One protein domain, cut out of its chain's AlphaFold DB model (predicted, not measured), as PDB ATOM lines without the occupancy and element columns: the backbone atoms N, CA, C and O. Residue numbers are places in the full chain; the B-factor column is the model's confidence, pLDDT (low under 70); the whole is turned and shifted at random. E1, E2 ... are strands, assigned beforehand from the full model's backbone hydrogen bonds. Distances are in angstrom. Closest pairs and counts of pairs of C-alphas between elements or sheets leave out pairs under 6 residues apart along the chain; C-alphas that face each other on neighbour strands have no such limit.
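AT A GLANCE: This is residues 18 to 126 of the 138 residues of an uncharacterized protein of Lactobacillus collinoides DSM 20515 = JCM 1123 (UniProt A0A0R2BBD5). A strongly twisted sheet, the meander E2 E3 E4 E5, is partly face to face with the hairpin E8 E9, which crosses it where E9 meets E2, and a small sheet, E1 E6 E7, sits at one end beside the first residues of E8. The printed part has 109 residues, with no named helix and nine named strands, E1 to E9 in that order; all three sheets are antiparallel. The class is all strand, though under half of the printed residues, 54, are in named strands. The whole is compact, with a radius of gyration of the C-alphas of 13.9 A, and spans 43 by 33 by 24 A.

HOW THE PARTS SIT: Start with E1, residues 18 to 21: its neighbour is E6, residues 74 to 77, with N 18 and O 76 2.8 A apart. E6 forms a hairpin with E7, residues 83 to 85, where N 84 and O 75 are 2.9 A apart. Next come E2, residues 30 to 36, E3, residues 39 to 45, E4, residues 49 to 54, and E5, residues 57 to 63, a meander, each strand the antiparallel neighbour of the one before. Look for N 32 and O 43, 2.8 A, between E2 and E3; N 44 and O 51, 2.8 A, between E3 and E4; and N 52 and O 59, 2.8 A, between E4 and E5. The hairpin of E8, residues 99 to 106, and E9, residues 109 to 116, has N 111 and O 104 2.8 A apart. It forms a sandwich, two sheets face to face, with the meander, their strands at 56 degrees. The closest C-alphas of E2 and E9 are those of Trp 32 and Arg 112, 5.0 A apart; those of E7 and E8 are Tyr 83 and Trp 99, 5.1 A apart. E1 and E9 are apart.

IN THESE COORDINATES: Find C-alpha 18 at (26.339, -28.163, 51.689), where E1 begins; it runs 9.7 A, E6 9.6 A and E7 6.8 A. From C-alpha 30 at (45.763, -18.175, 42.996), E2 runs 20.0 A; E3 measures 19.7 A, E4 16.5 A and E5 17.5 A. E8, 19.9 A long, bends by 54 degrees at residue 102. E9, 21.5 A, ends at C-alpha 116, (42.544, -34.876, 47.147).

THE WHOLE: The C-alphas of Ser 67 and Gly 108 are the two farthest apart, 44.8 A. The printed part has no cut. The link from E7 to E8, residues 86 to 98, is long. The mean pLDDT of the printed part is 78.3; look for values under 70 at residues 36 to 38, 66 to 67, 90 to 96 and 116 to 125.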
ATOM      1  N   GLY A  18      26.973 -29.167  50.846       80.69
ATOM      2  CA  GLY A  18      26.339 -28.163  51.689       80.69
ATOM      3  C   GLY A  18      26.141 -26.866  50.915       80.69
ATOM      4  O   GLY A  18      25.667 -26.859  49.785       80.69
ATOM      5  N   GLN A  19      26.540 -25.751  51.523       82.81
ATOM      6  CA  GLN A  19      26.433 -24.439  50.895       82.81
ATOM      7  C   GLN A  19      27.239 -24.361  49.588       82.81
ATOM      8  O   GLN A  19      28.441 -24.658  49.555       82.81
ATOM      9  N   ILE A  20      26.567 -23.895  48.536       85.50
ATOM     10  CA  ILE A  20      27.152 -23.599  47.230       85.50
ATOM     11  C   ILE A  20      27.563 -22.127  47.189       85.50
ATOM     12  O   ILE A  20      26.801 -21.227  47.542       85.50
ATOM     13  N   HIS A  21      28.786 -21.873  46.737       87.75
ATOM     14  CA  HIS A  21      29.256 -20.551  46.360       87.75
ATOM     15  C   HIS A  21      29.139 -20.398  44.841       87.75
ATOM     16  O   HIS A  21      29.845 -21.078  44.096       87.75
ATOM     17  N   ASN A  22      28.329 -19.438  44.384       84.81
ATOM     18  CA  ASN A  22      28.094 -19.113  42.962       84.81
ATOM     19  C   ASN A  22      29.306 -18.464  42.251       84.81
ATOM     20  O   ASN A  22      29.167 -17.704  41.294       84.81
ATOM     21  N   TYR A  23      30.504 -18.639  42.796       85.94
ATOM     22  CA  TYR A  23      31.798 -18.340  42.196       85.94
ATOM     23  C   TYR A  23      32.891 -18.783  43.165       85.94
ATOM     24  O   TYR A  23      32.682 -18.766  44.378       85.94
ATOM     25  N   THR A  24      34.096 -19.056  42.669       87.81
ATOM     26  CA  THR A  24      35.239 -19.386  43.523       87.81
ATOM     27  C   THR A  24      35.604 -18.205  44.439       87.81
ATOM     28  O   THR A  24      36.022 -17.155  43.929       87.81
ATOM     29  N   PRO A  25      35.503 -18.317  45.778       88.56
ATOM     30  CA  PRO A  25      35.901 -17.263  46.715       88.56
ATOM     31  C   PRO A  25      37.370 -16.842  46.568       88.56
ATOM     32  O   PRO A  25      38.226 -17.674  46.272       88.56
ATOM     33  N   LYS A  26      37.688 -15.560  46.831       89.38
ATOM     34  CA  LYS A  26      39.055 -15.002  46.692       89.38
ATOM     35  C   LYS A  26      40.116 -15.844  47.413       89.38
ATOM     36  O   LYS A  26      41.148 -16.132  46.819       89.38
ATOM     37  N   ARG A  27      39.825 -16.317  48.631       86.75
ATOM     38  CA  ARG A  27      40.733 -17.154  49.442       86.75
ATOM     39  C   ARG A  27      41.152 -18.481  48.790       86.75
ATOM     40  O   ARG A  27      42.155 -19.060  49.188       86.75
ATOM     41  N   TYR A  28      40.410 -18.966  47.793       86.62
ATOM     42  CA  TYR A  28      40.733 -20.203  47.073       86.62
ATOM     43  C   TYR A  28      41.394 -19.959  45.714       86.62
ATOM     44  O   TYR A  28      41.942 -20.882  45.119       86.62
ATOM     45  N   ARG A  29      41.405 -18.713  45.237       91.00
ATOM     46  CA  ARG A  29      42.060 -18.332  43.980       91.00
ATOM     47  C   ARG A  29      43.572 -18.248  44.152       91.00
ATOM     48  O   ARG A  29      44.049 -18.086  45.275       91.00
ATOM     49  N   GLY A  30      44.310 -18.315  43.053       91.44
ATOM     50  CA  GLY A  30      45.763 -18.175  42.996       91.44
ATOM     51  C   GLY A  30      46.451 -19.390  42.384       91.44
ATOM     52  O   GLY A  30      45.800 -20.263  41.810       91.44
ATOM     53  N   THR A  31      47.774 -19.418  42.523       90.25
ATOM     54  CA  THR A  31      48.630 -20.500  42.035       90.25
ATOM     55  C   THR A  31      48.824 -21.551  43.116       90.25
ATOM     56  O   THR A  31      49.135 -21.237  44.269       90.25
ATOM     57  N   TRP A  32      48.667 -22.799  42.715       88.88
ATOM     58  CA  TRP A  32      48.821 -23.986  43.532       88.88
ATOM     59  C   TRP A  32      49.840 -24.905  42.884       88.88
ATOM     60  O   TRP A  32      49.960 -24.941  41.662       88.88
ATOM     61  N   TYR A  33      50.564 -25.647  43.705       85.50
ATOM     62  CA  TYR A  33      51.656 -26.497  43.264       85.50
ATOM     63  C   TYR A  33      51.358 -27.944  43.638       85.50
ATOM     64  O   TYR A  33      50.839 -28.217  44.721       85.50
ATOM     65  N   ALA A  34      51.709 -28.861  42.749       81.00
ATOM     66  CA  ALA A  34      51.849 -30.277  43.052       81.00
ATOM     67  C   ALA A  34      53.286 -30.690  42.714       81.00
ATOM     68  O   ALA A  34      53.843 -30.200  41.729       81.00
ATOM     69  N   TYR A  35      53.878 -31.551  43.542       73.06
ATOM     70  CA  TYR A  35      55.229 -32.074  43.332       73.06
ATOM     71  C   TYR A  35      55.204 -33.596  43.365       73.06
ATOM     72  O   TYR A  35      54.892 -34.185  44.405       73.06
ATOM     73  N   VAL A  36      55.506 -34.218  42.227       67.56
ATOM     74  CA  VAL A  36      55.494 -35.675  42.050       67.56
ATOM     75  C   VAL A  36      56.656 -36.085  41.175       67.56
ATOM     76  O   VAL A  36      56.886 -35.467  40.140       67.56
ATOM     77  N   ASP A  37      57.387 -37.107  41.616       66.31
ATOM     78  CA  ASP A  37      58.481 -37.735  40.872       66.31
ATOM     79  C   ASP A  37      59.487 -36.715  40.299       66.31
ATOM     80  O   ASP A  37      59.868 -36.765  39.133       66.31
ATOM     81  N   GLY A  38      59.872 -35.720  41.105       66.69
ATOM     82  CA  GLY A  38      60.822 -34.681  40.693       66.69
ATOM     83  C   GLY A  38      60.223 -33.509  39.907       66.69
ATOM     84  O   GLY A  38      60.923 -32.529  39.656       66.69
ATOM     85  N   GLN A  39      58.942 -33.564  39.533       72.06
ATOM     86  CA  GLN A  39      58.314 -32.606  38.620       72.06
ATOM     87  C   GLN A  39      57.271 -31.726  39.318       72.06
ATOM     88  O   GLN A  39      56.510 -32.176  40.176       72.06
ATOM     89  N   TYR A  40      57.224 -30.450  38.917       75.12
ATOM     90  CA  TYR A  40      56.241 -29.481  39.395       75.12
ATOM     91  C   TYR A  40      55.108 -29.293  38.400       75.12
ATOM     92  O   TYR A  40      55.328 -28.960  37.234       75.12
ATOM     93  N   THR A  41      53.891 -29.353  38.921       82.81
ATOM     94  CA  THR A  41      52.689 -28.965  38.192       82.81
ATOM     95  C   THR A  41      52.088 -27.727  38.837       82.81
ATOM     96  O   THR A  41      51.956 -27.662  40.063       82.81
ATOM     97  N   LYS A  42      51.721 -26.730  38.026       88.75
ATOM     98  CA  LYS A  42      51.067 -25.504  38.505       88.75
ATOM     99  C   LYS A  42      49.583 -25.581  38.199       88.75
ATOM    100  O   LYS A  42      49.207 -25.765  37.051       88.75
ATOM    101  N   THR A  43      48.740 -25.415  39.205       89.19
ATOM    102  CA  THR A  43      47.296 -25.254  39.036       89.19
ATOM    103  C   THR A  43      46.918 -23.814  39.340       89.19
ATOM    104  O   THR A  43      47.231 -23.300  40.412       89.19
ATOM    105  N   TYR A  44      46.224 -23.157  38.423       91.12
ATOM    106  CA  TYR A  44      45.736 -21.799  38.598       91.12
ATOM    107  C   TYR A  44      44.231 -21.822  38.799       91.12
ATOM    108  O   TYR A  44      43.484 -22.282  37.941       91.12
ATOM    109  N   ILE A  45      43.787 -21.298  39.938       91.06
ATOM    110  CA  ILE A  45      42.368 -21.142  40.251       91.06
ATOM    111  C   ILE A  45      42.015 -19.664  40.167       91.06
ATOM    112  O   ILE A  45      42.597 -18.838  40.874       91.06
ATOM    113  N   ASN A  46      41.011 -19.321  39.370       90.88
ATOM    114  CA  ASN A  46      40.446 -17.976  39.341       90.88
ATOM    115  C   ASN A  46      38.918 -18.021  39.560       90.88
ATOM    116  O   ASN A  46      38.365 -19.002  40.057       90.88
ATOM    117  N   LYS A  47      38.232 -16.907  39.288       90.12
ATOM    118  CA  LYS A  47      36.774 -16.780  39.464       90.12
ATOM    119  C   LYS A  47      35.965 -17.632  38.469       90.12
ATOM    120  O   LYS A  47      34.808 -17.932  38.741       90.12
ATOM    121  N   TYR A  48      36.554 -17.971  37.330       88.00
ATOM    122  CA  TYR A  48      35.898 -18.509  36.137       88.00
ATOM    123  C   TYR A  48      36.357 -19.927  35.785       88.00
ATOM    124  O   TYR A  48      35.587 -20.693  35.213       88.00
ATOM    125  N   SER A  49      37.592 -20.288  36.133       87.44
ATOM    126  CA  SER A  49      38.174 -21.569  35.756       87.44
ATOM    127  C   SER A  49      39.243 -22.068  36.723       87.44
ATOM    128  O   SER A  49      39.772 -21.329  37.566       87.44
ATOM    129  N   VAL A  50      39.560 -23.348  36.559       88.81
ATOM    130  CA  VAL A  50      40.778 -23.980  37.047       88.81
ATOM    131  C   VAL A  50      41.570 -24.470  35.840       88.81
ATOM    132  O   VAL A  50      41.049 -25.231  35.022       88.81
ATOM    133  N   THR A  51      42.826 -24.053  35.736       89.62
ATOM    134  CA  THR A  51      43.752 -24.495  34.689       89.62
ATOM    135  C   THR A  51      44.985 -25.146  35.297       89.62
ATOM    136  O   THR A  51      45.318 -24.911  36.458       89.62
ATOM    137  N   GLN A  52      45.660 -25.975  34.514       88.31
ATOM    138  CA  GLN A  52      46.895 -26.648  34.880       88.31
ATOM    139  C   GLN A  52      47.971 -26.310  33.850       88.31
ATOM    140  O   GLN A  52      47.687 -26.257  32.656       88.31
ATOM    141  N   THR A  53      49.198 -26.105  34.315       86.62
ATOM    142  CA  THR A  53      50.396 -26.026  33.484       86.62
ATOM    143  C   THR A  53      51.355 -27.132  33.886       86.62
ATOM    144  O   THR A  53      51.786 -27.188  35.043       86.62
ATOM    145  N   PHE A  54      51.714 -27.974  32.924       83.44
ATOM    146  CA  PHE A  54      52.672 -29.062  33.089       83.44
ATOM    147  C   PHE A  54      53.614 -29.096  31.883       83.44
ATOM    148  O   PHE A  54      53.152 -29.167  30.750       83.44
ATOM    149  N   LYS A  55      54.930 -29.001  32.120       81.38
ATOM    150  CA  LYS A  55      55.966 -28.962  31.063       81.38
ATOM    151  C   LYS A  55      55.666 -27.973  29.916       81.38
ATOM    152  O   LYS A  55      55.889 -28.277  28.757       81.38
ATOM    153  N   GLY A  56      55.117 -26.800  30.241       79.69
ATOM    154  CA  GLY A  56      54.744 -25.777  29.252       79.69
ATOM    155  C   GLY A  56      53.386 -25.988  28.571       79.69
ATOM    156  O   GLY A  56      52.882 -25.067  27.939       79.69
ATOM    157  N   HIS A  57      52.737 -27.139  28.754       81.31
ATOM    158  CA  HIS A  57      51.386 -27.379  28.248       81.31
ATOM    159  C   HIS A  57      50.336 -26.849  29.218       81.31
ATOM    160  O   HIS A  57      50.418 -27.093  30.425       81.31
ATOM    161  N   HIS A  58      49.341 -26.145  28.681       84.50
ATOM    162  CA  HIS A  58      48.252 -25.533  29.435       84.50
ATOM    163  C   HIS A  58      46.931 -26.251  29.157       84.50
ATOM    164  O   HIS A  58      46.502 -26.336  28.009       84.50
ATOM    165  N   THR A  59      46.242 -26.692  30.209       85.06
ATOM    166  CA  THR A  59      44.941 -27.363  30.087       85.06
ATOM    167  C   THR A  59      43.911 -26.719  31.003       85.06
ATOM    168  O   THR A  59      44.169 -26.479  32.183       85.06
ATOM    169  N   THR A  60      42.718 -26.431  30.476       85.94
ATOM    170  CA  THR A  60      41.581 -26.006  31.305       85.94
ATOM    171  C   THR A  60      40.893 -27.238  31.868       85.94
ATOM    172  O   THR A  60      40.312 -28.013  31.118       85.94
ATOM    173  N   MET A  61      40.956 -27.407  33.186       82.69
ATOM    174  CA  MET A  61      40.372 -28.564  33.864       82.69
ATOM    175  C   MET A  61      38.894 -28.343  34.158       82.69
ATOM    176  O   MET A  61      38.086 -29.212  33.867       82.69
ATOM    177  N   PHE A  62      38.542 -27.169  34.687       81.81
ATOM    178  CA  PHE A  62      37.163 -26.824  35.039       81.81
ATOM    179  C   PHE A  62      36.852 -25.405  34.580       81.81
ATOM    180  O   PHE A  62      37.640 -24.489  34.827       81.81
ATOM    181  N   LYS A  63      35.692 -25.201  33.961       82.06
ATOM    182  CA  LYS A  63      35.115 -23.876  33.703       82.06
ATOM    183  C   LYS A  63      33.592 -23.993  33.682       82.06
ATOM    184  O   LYS A  63      33.070 -25.067  33.399       82.06
ATOM    185  N   SER A  64      32.897 -22.896  33.955       74.56
ATOM    186  CA  SER A  64      31.463 -22.800  33.668       74.56
ATOM    187  C   SER A  64      31.278 -22.081  32.332       74.56
ATOM    188  O   SER A  64      31.801 -20.979  32.156       74.56
ATOM    189  N   SER A  65      30.589 -22.714  31.385       70.69
ATOM    190  CA  SER A  65      30.262 -22.148  30.066       70.69
ATOM    191  C   SER A  65      28.779 -21.815  29.894       70.69
ATOM    192  O   SER A  65      28.383 -21.353  28.831       70.69
ATOM    193  N   TRP A  66      27.987 -21.938  30.961       67.69
ATOM    194  CA  TRP A  66      26.560 -21.646  30.932       67.69
ATOM    195  C   TRP A  66      26.271 -20.222  30.443       67.69
ATOM    196  O   TRP A  66      26.874 -19.236  30.888       67.69
ATOM    197  N   SER A  67      25.306 -20.105  29.531       66.38
ATOM    198  CA  SER A  67      24.849 -18.806  29.039       66.38
ATOM    199  C   SER A  67      24.340 -17.947  30.203       66.38
ATOM    200  O   SER A  67      23.623 -18.424  31.079       66.38
ATOM    201  N   GLY A  68      24.785 -16.690  30.274       70.62
ATOM    202  CA  GLY A  68      24.472 -15.770  31.379       70.62
ATOM    203  C   GLY A  68      25.232 -16.017  32.695       70.62
ATOM    204  O   GLY A  68      25.282 -15.124  33.543       70.62
ATOM    205  N   TYR A  69      25.905 -17.161  32.869       70.69
ATOM    206  CA  TYR A  69      26.651 -17.483  34.087       70.69
ATOM    207  C   TYR A  69      27.997 -18.159  33.781       70.69
ATOM    208  O   TYR A  69      28.087 -19.343  33.497       70.69
ATOM    209  N   ARG A  70      29.089 -17.394  33.897       73.94
ATOM    210  CA  ARG A  70      30.449 -17.850  33.529       73.94
ATOM    211  C   ARG A  70      31.362 -18.152  34.717       73.94
ATOM    212  O   ARG A  70      32.563 -18.359  34.552       73.94
ATOM    213  N   LYS A  71      30.850 -18.063  35.947       84.00
ATOM    214  CA  LYS A  71      31.673 -18.167  37.163       84.00
ATOM    215  C   LYS A  71      31.762 -19.626  37.597       84.00
ATOM    216  O   LYS A  71      30.764 -20.332  37.623       84.00
ATOM    217  N   LEU A  72      32.947 -20.071  37.996       86.94
ATOM    218  CA  LEU A  72      33.118 -21.429  38.495       86.94
ATOM    219  C   LEU A  72      32.534 -21.520  39.906       86.94
ATOM    220  O   LEU A  72      33.090 -20.937  40.836       86.94
ATOM    221  N   ALA A  73      31.417 -22.224  40.069       87.50
ATOM    222  CA  ALA A  73      30.851 -22.474  41.389       87.50
ATOM    223  C   ALA A  73      31.697 -23.485  42.168       87.50
ATOM    224  O   ALA A  73      32.266 -24.412  41.589       87.50
ATOM    225  N   VAL A  74      31.748 -23.333  43.488       89.25
ATOM    226  CA  VAL A  74      32.370 -24.312  44.390       89.25
ATOM    227  C   VAL A  74      31.433 -24.593  45.549       89.25
ATOM    228  O   VAL A  74      30.763 -23.680  46.024       89.25
ATOM    229  N   ALA A  75      31.400 -25.823  46.039       87.12
ATOM    230  CA  ALA A  75      30.562 -26.179  47.180       87.12
ATOM    231  C   ALA A  75      31.348 -27.004  48.185       87.12
ATOM    232  O   ALA A  75      32.246 -27.757  47.809       87.12
ATOM    233  N   ARG A  76      31.032 -26.843  49.471       86.75
ATOM    234  CA  ARG A  76      31.628 -27.668  50.525       86.75
ATOM    235  C   ARG A  76      30.984 -29.053  50.506       86.75
ATOM    236  O   ARG A  76      29.761 -29.146  50.512       86.75
ATOM    237  N   ILE A  77      31.786 -30.110  50.546       82.94
ATOM    238  CA  ILE A  77      31.299 -31.491  50.643       82.94
ATOM    239  C   ILE A  77      30.842 -31.740  52.088       82.94
ATOM    240  O   ILE A  77      31.605 -31.483  53.033       82.94
ATOM    241  N   ARG A  78      29.599 -32.201  52.282       81.31
ATOM    242  CA  ARG A  78      29.033 -32.435  53.622       81.31
ATOM    243  C   ARG A  78      29.852 -33.467  54.390       81.31
ATOM    244  O   ARG A  78      30.455 -34.358  53.807       81.31
ATOM    245  N   GLY A  79      29.929 -33.298  55.708       79.31
ATOM    246  CA  GLY A  79      30.747 -34.157  56.569       79.31
ATOM    247  C   GLY A  79      32.262 -33.958  56.422       79.31
ATOM    248  O   GLY A  79      33.030 -34.633  57.099       79.31
ATOM    249  N   THR A  80      32.728 -33.015  55.587       78.81
ATOM    250  CA  THR A  80      34.165 -32.792  55.361       78.81
ATOM    251  C   THR A  80      34.569 -31.311  55.446       78.81
ATOM    252  O   THR A  80      33.751 -30.397  55.601       78.81
ATOM    253  N   LYS A  81      35.880 -31.054  55.353       81.06
ATOM    254  CA  LYS A  81      36.463 -29.716  55.116       81.06
ATOM    255  C   LYS A  81      36.860 -29.509  53.643       81.06
ATOM    256  O   LYS A  81      37.559 -28.543  53.341       81.06
ATOM    257  N   ALA A  82      36.470 -30.430  52.764       83.50
ATOM    258  CA  ALA A  82      36.788 -30.408  51.346       83.50
ATOM    259  C   ALA A  82      35.698 -29.693  50.535       83.50
ATOM    260  O   ALA A  82      34.571 -29.489  50.994       83.50
ATOM    261  N   TYR A  83      36.067 -29.301  49.324       85.75
ATOM    262  CA  TYR A  83      35.253 -28.590  48.358       85.75
ATOM    263  C   TYR A  83      35.255 -29.348  47.037       85.75
ATOM    264  O   TYR A  83      36.225 -30.023  46.710       85.75
ATOM    265  N   THR A  84      34.192 -29.189  46.264       84.19
ATOM    266  CA  THR A  84      34.124 -29.627  44.871       84.19
ATOM    267  C   THR A  84      34.095 -28.408  43.946       84.19
ATOM    268  O   THR A  84      33.529 -27.363  44.285       84.19
ATOM    269  N   PHE A  85      34.775 -28.510  42.804       85.38
ATOM    270  CA  PHE A  85      34.692 -27.555  41.701       85.38
ATOM    271  C   PHE A  85      33.472 -27.812  40.821       85.38
ATOM    272  O   PHE A  85      33.022 -28.941  40.661       85.38
ATOM    273  N   ASN A  86      33.023 -26.736  40.179       80.88
ATOM    274  CA  ASN A  86      31.929 -26.729  39.220       80.88
ATOM    275  C   ASN A  86      30.615 -27.264  39.803       80.88
ATOM    276  O   ASN A  86      29.872 -27.966  39.134       80.88
ATOM    277  N   ALA A  87      30.324 -26.911  41.057       81.69
ATOM    278  CA  ALA A  87      29.233 -27.494  41.844       81.69
ATOM    279  C   ALA A  87      27.818 -27.305  41.264       81.69
ATOM    280  O   ALA A  87      26.887 -27.951  41.725       81.69
ATOM    281  N   LEU A  88      27.649 -26.411  40.285       78.69
ATOM    282  CA  LEU A  88      26.379 -26.221  39.586       78.69
ATOM    283  C   LEU A  88      26.273 -27.074  38.311       78.69
ATOM    284  O   LEU A  88      25.172 -27.270  37.819       78.69
ATOM    285  N   ALA A  89      27.373 -27.592  37.762       71.50
ATOM    286  CA  ALA A  89      27.341 -28.313  36.491       71.50
ATOM    287  C   ALA A  89      26.595 -29.653  36.577       71.50
ATOM    288  O   ALA A  89      26.468 -30.237  37.648       71.50
ATOM    289  N   ARG A  90      26.124 -30.169  35.436       65.00
ATOM    290  CA  ARG A  90      25.498 -31.501  35.345       65.00
ATOM    291  C   ARG A  90      26.561 -32.615  35.429       65.00
ATOM    292  O   ARG A  90      27.759 -32.345  35.314       65.00
ATOM    293  N   TYR A  91      26.105 -33.853  35.638       62.19
ATOM    294  CA  TYR A  91      26.930 -35.065  35.759       62.19
ATOM    295  C   TYR A  91      28.075 -35.116  34.729       62.19
ATOM    296  O   TYR A  91      27.871 -34.805  33.556       62.19
ATOM    297  N   GLY A  92      29.280 -35.483  35.181       59.03
ATOM    298  CA  GLY A  92      30.480 -35.597  34.338       59.03
ATOM    299  C   GLY A  92      31.291 -34.310  34.129       59.03
ATOM    300  O   GLY A  92      32.375 -34.383  33.560       59.03
ATOM    301  N   TYR A  93      30.825 -33.149  34.609       65.62
ATOM    302  CA  TYR A  93      31.555 -31.862  34.518       65.62
ATOM    303  C   TYR A  93      31.939 -31.267  35.876       65.62
ATOM    304  O   TYR A  93      32.594 -30.224  35.963       65.62
ATOM    305  N   GLN A  94      31.516 -31.936  36.942       66.44
ATOM    306  CA  GLN A  94      31.964 -31.689  38.302       66.44
ATOM    307  C   GLN A  94      33.256 -32.462  38.555       66.44
ATOM    308  O   GLN A  94      33.503 -33.485  37.919       66.44
ATOM    309  N   THR A  95      34.073 -32.005  39.503       69.75
ATOM    310  CA  THR A  95      35.200 -32.836  39.939       69.75
ATOM    311  C   THR A  95      34.684 -34.028  40.743       69.75
ATOM    312  O   THR A  95      33.878 -33.883  41.663       69.75
ATOM    313  N   ASP A  96      35.201 -35.200  40.406       63.69
ATOM    314  CA  ASP A  96      35.071 -36.449  41.153       63.69
ATOM    315  C   ASP A  96      35.939 -36.468  42.427       63.69
ATOM    316  O   ASP A  96      35.899 -37.426  43.195       63.69
ATOM    317  N   ARG A  97      36.700 -35.401  42.702       70.00
ATOM    318  CA  ARG A  97      37.664 -35.309  43.805       70.00
ATOM    319  C   ARG A  97      37.441 -34.085  44.690       70.00
ATOM    320  O   ARG A  97      37.365 -32.949  44.221       70.00
ATOM    321  N   GLY A  98      37.391 -34.303  46.001       76.75
ATOM    322  CA  GLY A  98      37.291 -33.233  46.989       76.75
ATOM    323  C   GLY A  98      38.643 -32.578  47.274       76.75
ATOM    324  O   GLY A  98      39.627 -33.269  47.510       76.75
ATOM    325  N   TRP A  99      38.701 -31.246  47.330       80.69
ATOM    326  CA  TRP A  99      39.935 -30.503  47.612       80.69
ATOM    327  C   TRP A  99      39.826 -29.581  48.822       80.69
ATOM    328  O   TRP A  99      38.768 -29.038  49.123       80.69
ATOM    329  N   ARG A 100      40.939 -29.336  49.518       80.94
ATOM    330  CA  ARG A 100      41.009 -28.303  50.568       80.94
ATOM    331  C   ARG A 100      42.278 -27.470  50.464       80.94
ATOM    332  O   ARG A 100      43.291 -27.931  49.945       80.94
ATOM    333  N   LEU A 101      42.224 -26.253  51.003       79.25
ATOM    334  CA  LEU A 101      43.400 -25.399  51.151       79.25
ATOM    335  C   LEU A 101      44.384 -26.033  52.136       79.25
ATOM    336  O   LEU A 101      44.052 -26.260  53.298       79.25
ATOM    337  N   THR A 102      45.597 -26.300  51.666       82.62
ATOM    338  CA  THR A 102      46.713 -26.757  52.492       82.62
ATOM    339  C   THR A 102      48.021 -26.168  51.967       82.62
ATOM    340  O   THR A 102      48.076 -25.562  50.892       82.62
ATOM    341  N   TYR A 103      49.080 -26.326  52.752       85.19
ATOM    342  CA  TYR A 103      50.408 -25.821  52.446       85.19
ATOM    343  C   TYR A 103      51.441 -26.939  52.569       85.19
ATOM    344  O   TYR A 103      51.252 -27.882  53.340       85.19
ATOM    345  N   ARG A 104      52.534 -26.823  51.819       78.50
ATOM    346  CA  ARG A 104      53.711 -27.689  51.933       78.50
ATOM    347  C   ARG A 104      54.968 -26.838  51.836       78.50
ATOM    348  O   ARG A 104      55.013 -25.916  51.026       78.50
ATOM    349  N   THR A 105      55.975 -27.157  52.635       82.25
ATOM    350  CA  THR A 105      57.313 -26.584  52.482       82.25
ATOM    351  C   THR A 105      58.117 -27.463  51.533       82.25
ATOM    352  O   THR A 105      58.190 -28.674  51.739       82.25
ATOM    353  N   ILE A 106      58.677 -26.875  50.478       71.88
ATOM    354  CA  ILE A 106      59.569 -27.551  49.532       71.88
ATOM    355  C   ILE A 106      60.815 -26.678  49.383       71.88
ATOM    356  O   ILE A 106      60.683 -25.493  49.079       71.88
ATOM    357  N   ALA A 107      61.997 -27.244  49.648       75.31
ATOM    358  CA  ALA A 107      63.273 -26.518  49.659       75.31
ATOM    359  C   ALA A 107      63.206 -25.196  50.462       75.31
ATOM    360  O   ALA A 107      63.516 -24.122  49.956       75.31
ATOM    361  N   GLY A 108      62.683 -25.255  51.694       81.25
ATOM    362  CA  GLY A 108      62.554 -24.088  52.583       81.25
ATOM    363  C   GLY A 108      61.431 -23.100  52.232       81.25
ATOM    364  O   GLY A 108      61.114 -22.227  53.036       81.25
ATOM    365  N   LYS A 109      60.758 -23.249  51.083       83.25
ATOM    366  CA  LYS A 109      59.693 -22.336  50.645       83.25
ATOM    367  C   LYS A 109      58.304 -22.944  50.812       83.25
ATOM    368  O   LYS A 109      58.057 -24.088  50.433       83.25
ATOM    369  N   LYS A 110      57.373 -22.166  51.371       86.00
ATOM    370  CA  LYS A 110      55.976 -22.572  51.587       86.00
ATOM    371  C   LYS A 110      55.148 -22.360  50.320       86.00
ATOM    372  O   LYS A 110      55.016 -21.239  49.834       86.00
ATOM    373  N   TYR A 111      54.526 -23.427  49.834       83.50
ATOM    374  CA  TYR A 111      53.654 -23.426  48.664       83.50
ATOM    375  C   TYR A 111      52.236 -23.835  49.039       83.50
ATOM    376  O   TYR A 111      52.024 -24.687  49.904       83.50
ATOM    377  N   ARG A 112      51.250 -23.238  48.366       87.06
ATOM    378  CA  ARG A 112      49.856 -23.691  48.414       87.06
ATOM    379  C   ARG A 112      49.734 -24.963  47.589       87.06
ATOM    380  O   ARG A 112      50.146 -24.962  46.432       87.06
ATOM    381  N   VAL A 113      49.152 -26.013  48.156       83.12
ATOM    382  CA  VAL A 113      48.942 -27.289  47.455       83.12
ATOM    383  C   VAL A 113      47.476 -27.707  47.564       83.12
ATOM    384  O   VAL A 113      46.830 -27.456  48.583       83.12
ATOM    385  N   LEU A 114      46.920 -28.270  46.492       80.19
ATOM    386  CA  LEU A 114      45.582 -28.863  46.507       80.19
ATOM    387  C   LEU A 114      45.758 -30.335  46.847       80.19
ATOM    388  O   LEU A 114      46.497 -31.019  46.147       80.19
ATOM    389  N   ARG A 115      45.104 -30.827  47.897       74.44
ATOM    390  CA  ARG A 115      45.077 -32.261  48.211       74.44
ATOM    391  C   ARG A 115      43.689 -32.830  48.002       74.44
ATOM    392  O   ARG A 115      42.724 -32.221  48.461       74.44
ATOM    393  N   ASP A 116      43.661 -33.973  47.337       69.88
ATOM    394  CA  ASP A 116      42.544 -34.876  47.147       69.88
ATOM    395  C   ASP A 116      42.218 -35.567  48.465       69.88
ATOM    396  O   ASP A 116      43.106 -36.060  49.170       69.88
ATOM    397  N   TYR A 117      40.931 -35.579  48.762       61.56
ATOM    398  CA  TYR A 117      40.300 -36.347  49.817       61.56
ATOM    399  C   TYR A 117      39.202 -37.178  49.172       61.56
ATOM    400  O   TYR A 117      38.023 -37.010  49.489       61.56
ATOM    401  N   GLY A 118      39.588 -38.047  48.238       54.59
ATOM    402  CA  GLY A 118      38.725 -39.121  47.774       54.59
ATOM    403  C   GLY A 118      38.203 -39.903  48.979       54.59
ATOM    404  O   GLY A 118      38.877 -39.999  50.010       54.59
ATOM    405  N   ALA A 119      36.988 -40.436  48.863       42.44
ATOM    406  CA  ALA A 119      36.165 -40.991  49.943       42.44
ATOM    407  C   ALA A 119      36.818 -42.086  50.834       42.44
ATOM    408  O   ALA A 119      36.209 -42.524  51.805       42.44
ATOM    409  N   MET A 120      38.063 -42.494  50.572       39.22
ATOM    410  CA  MET A 120      38.804 -43.562  51.255       39.22
ATOM    411  C   MET A 120      40.044 -43.086  52.042       39.22
ATOM    412  O   MET A 120      41.064 -43.767  52.062       39.22
ATOM    413  N   ARG A 121      39.980 -41.931  52.723       47.38
ATOM    414  CA  ARG A 121      40.970 -41.470  53.739       47.38
ATOM    415  C   ARG A 121      42.449 -41.357  53.297       47.38
ATOM    416  O   ARG A 121      43.284 -40.995  54.127       47.38
ATOM    417  N   SER A 122      42.797 -41.595  52.034       49.22
ATOM    418  CA  SER A 122      44.153 -41.426  51.507       49.22
ATOM    419  C   SER A 122      44.366 -40.000  50.989       49.22
ATOM    420  O   SER A 122      43.464 -39.359  50.453       49.22
ATOM    421  N   TYR A 123      45.571 -39.467  51.204       55.50
ATOM    422  CA  TYR A 123      45.938 -38.104  50.829       55.50
ATOM    423  C   TYR A 123      46.797 -38.136  49.566       55.50
ATOM    424  O   TYR A 123      47.933 -38.613  49.598       55.50
ATOM    425  N   ALA A 124      46.316 -37.554  48.474       60.75
ATOM    426  CA  ALA A 124      47.132 -37.301  47.291       60.75
ATOM    427  C   ALA A 124      47.074 -35.813  46.947       60.75
ATOM    428  O   ALA A 124      46.004 -35.232  46.970       60.75
ATOM    429  N   ASP A 125      48.189 -35.161  46.610       64.25
ATOM    430  CA  ASP A 125      48.100 -33.896  45.862       64.25
ATOM    431  C   ASP A 125      47.196 -34.098  44.624       64.25
ATOM    432  O   ASP A 125      47.240 -35.144  43.973       64.25
ATOM    433  N   LEU A 126      46.338 -33.127  44.328       70.38
ATOM    434  CA  LEU A 126      45.523 -33.109  43.117       70.38
ATOM    435  C   LEU A 126      46.361 -32.661  41.933       70.38
ATOM    436  O   LEU A 126      47.317 -31.904  42.092       70.38
TER     437      LEU A 126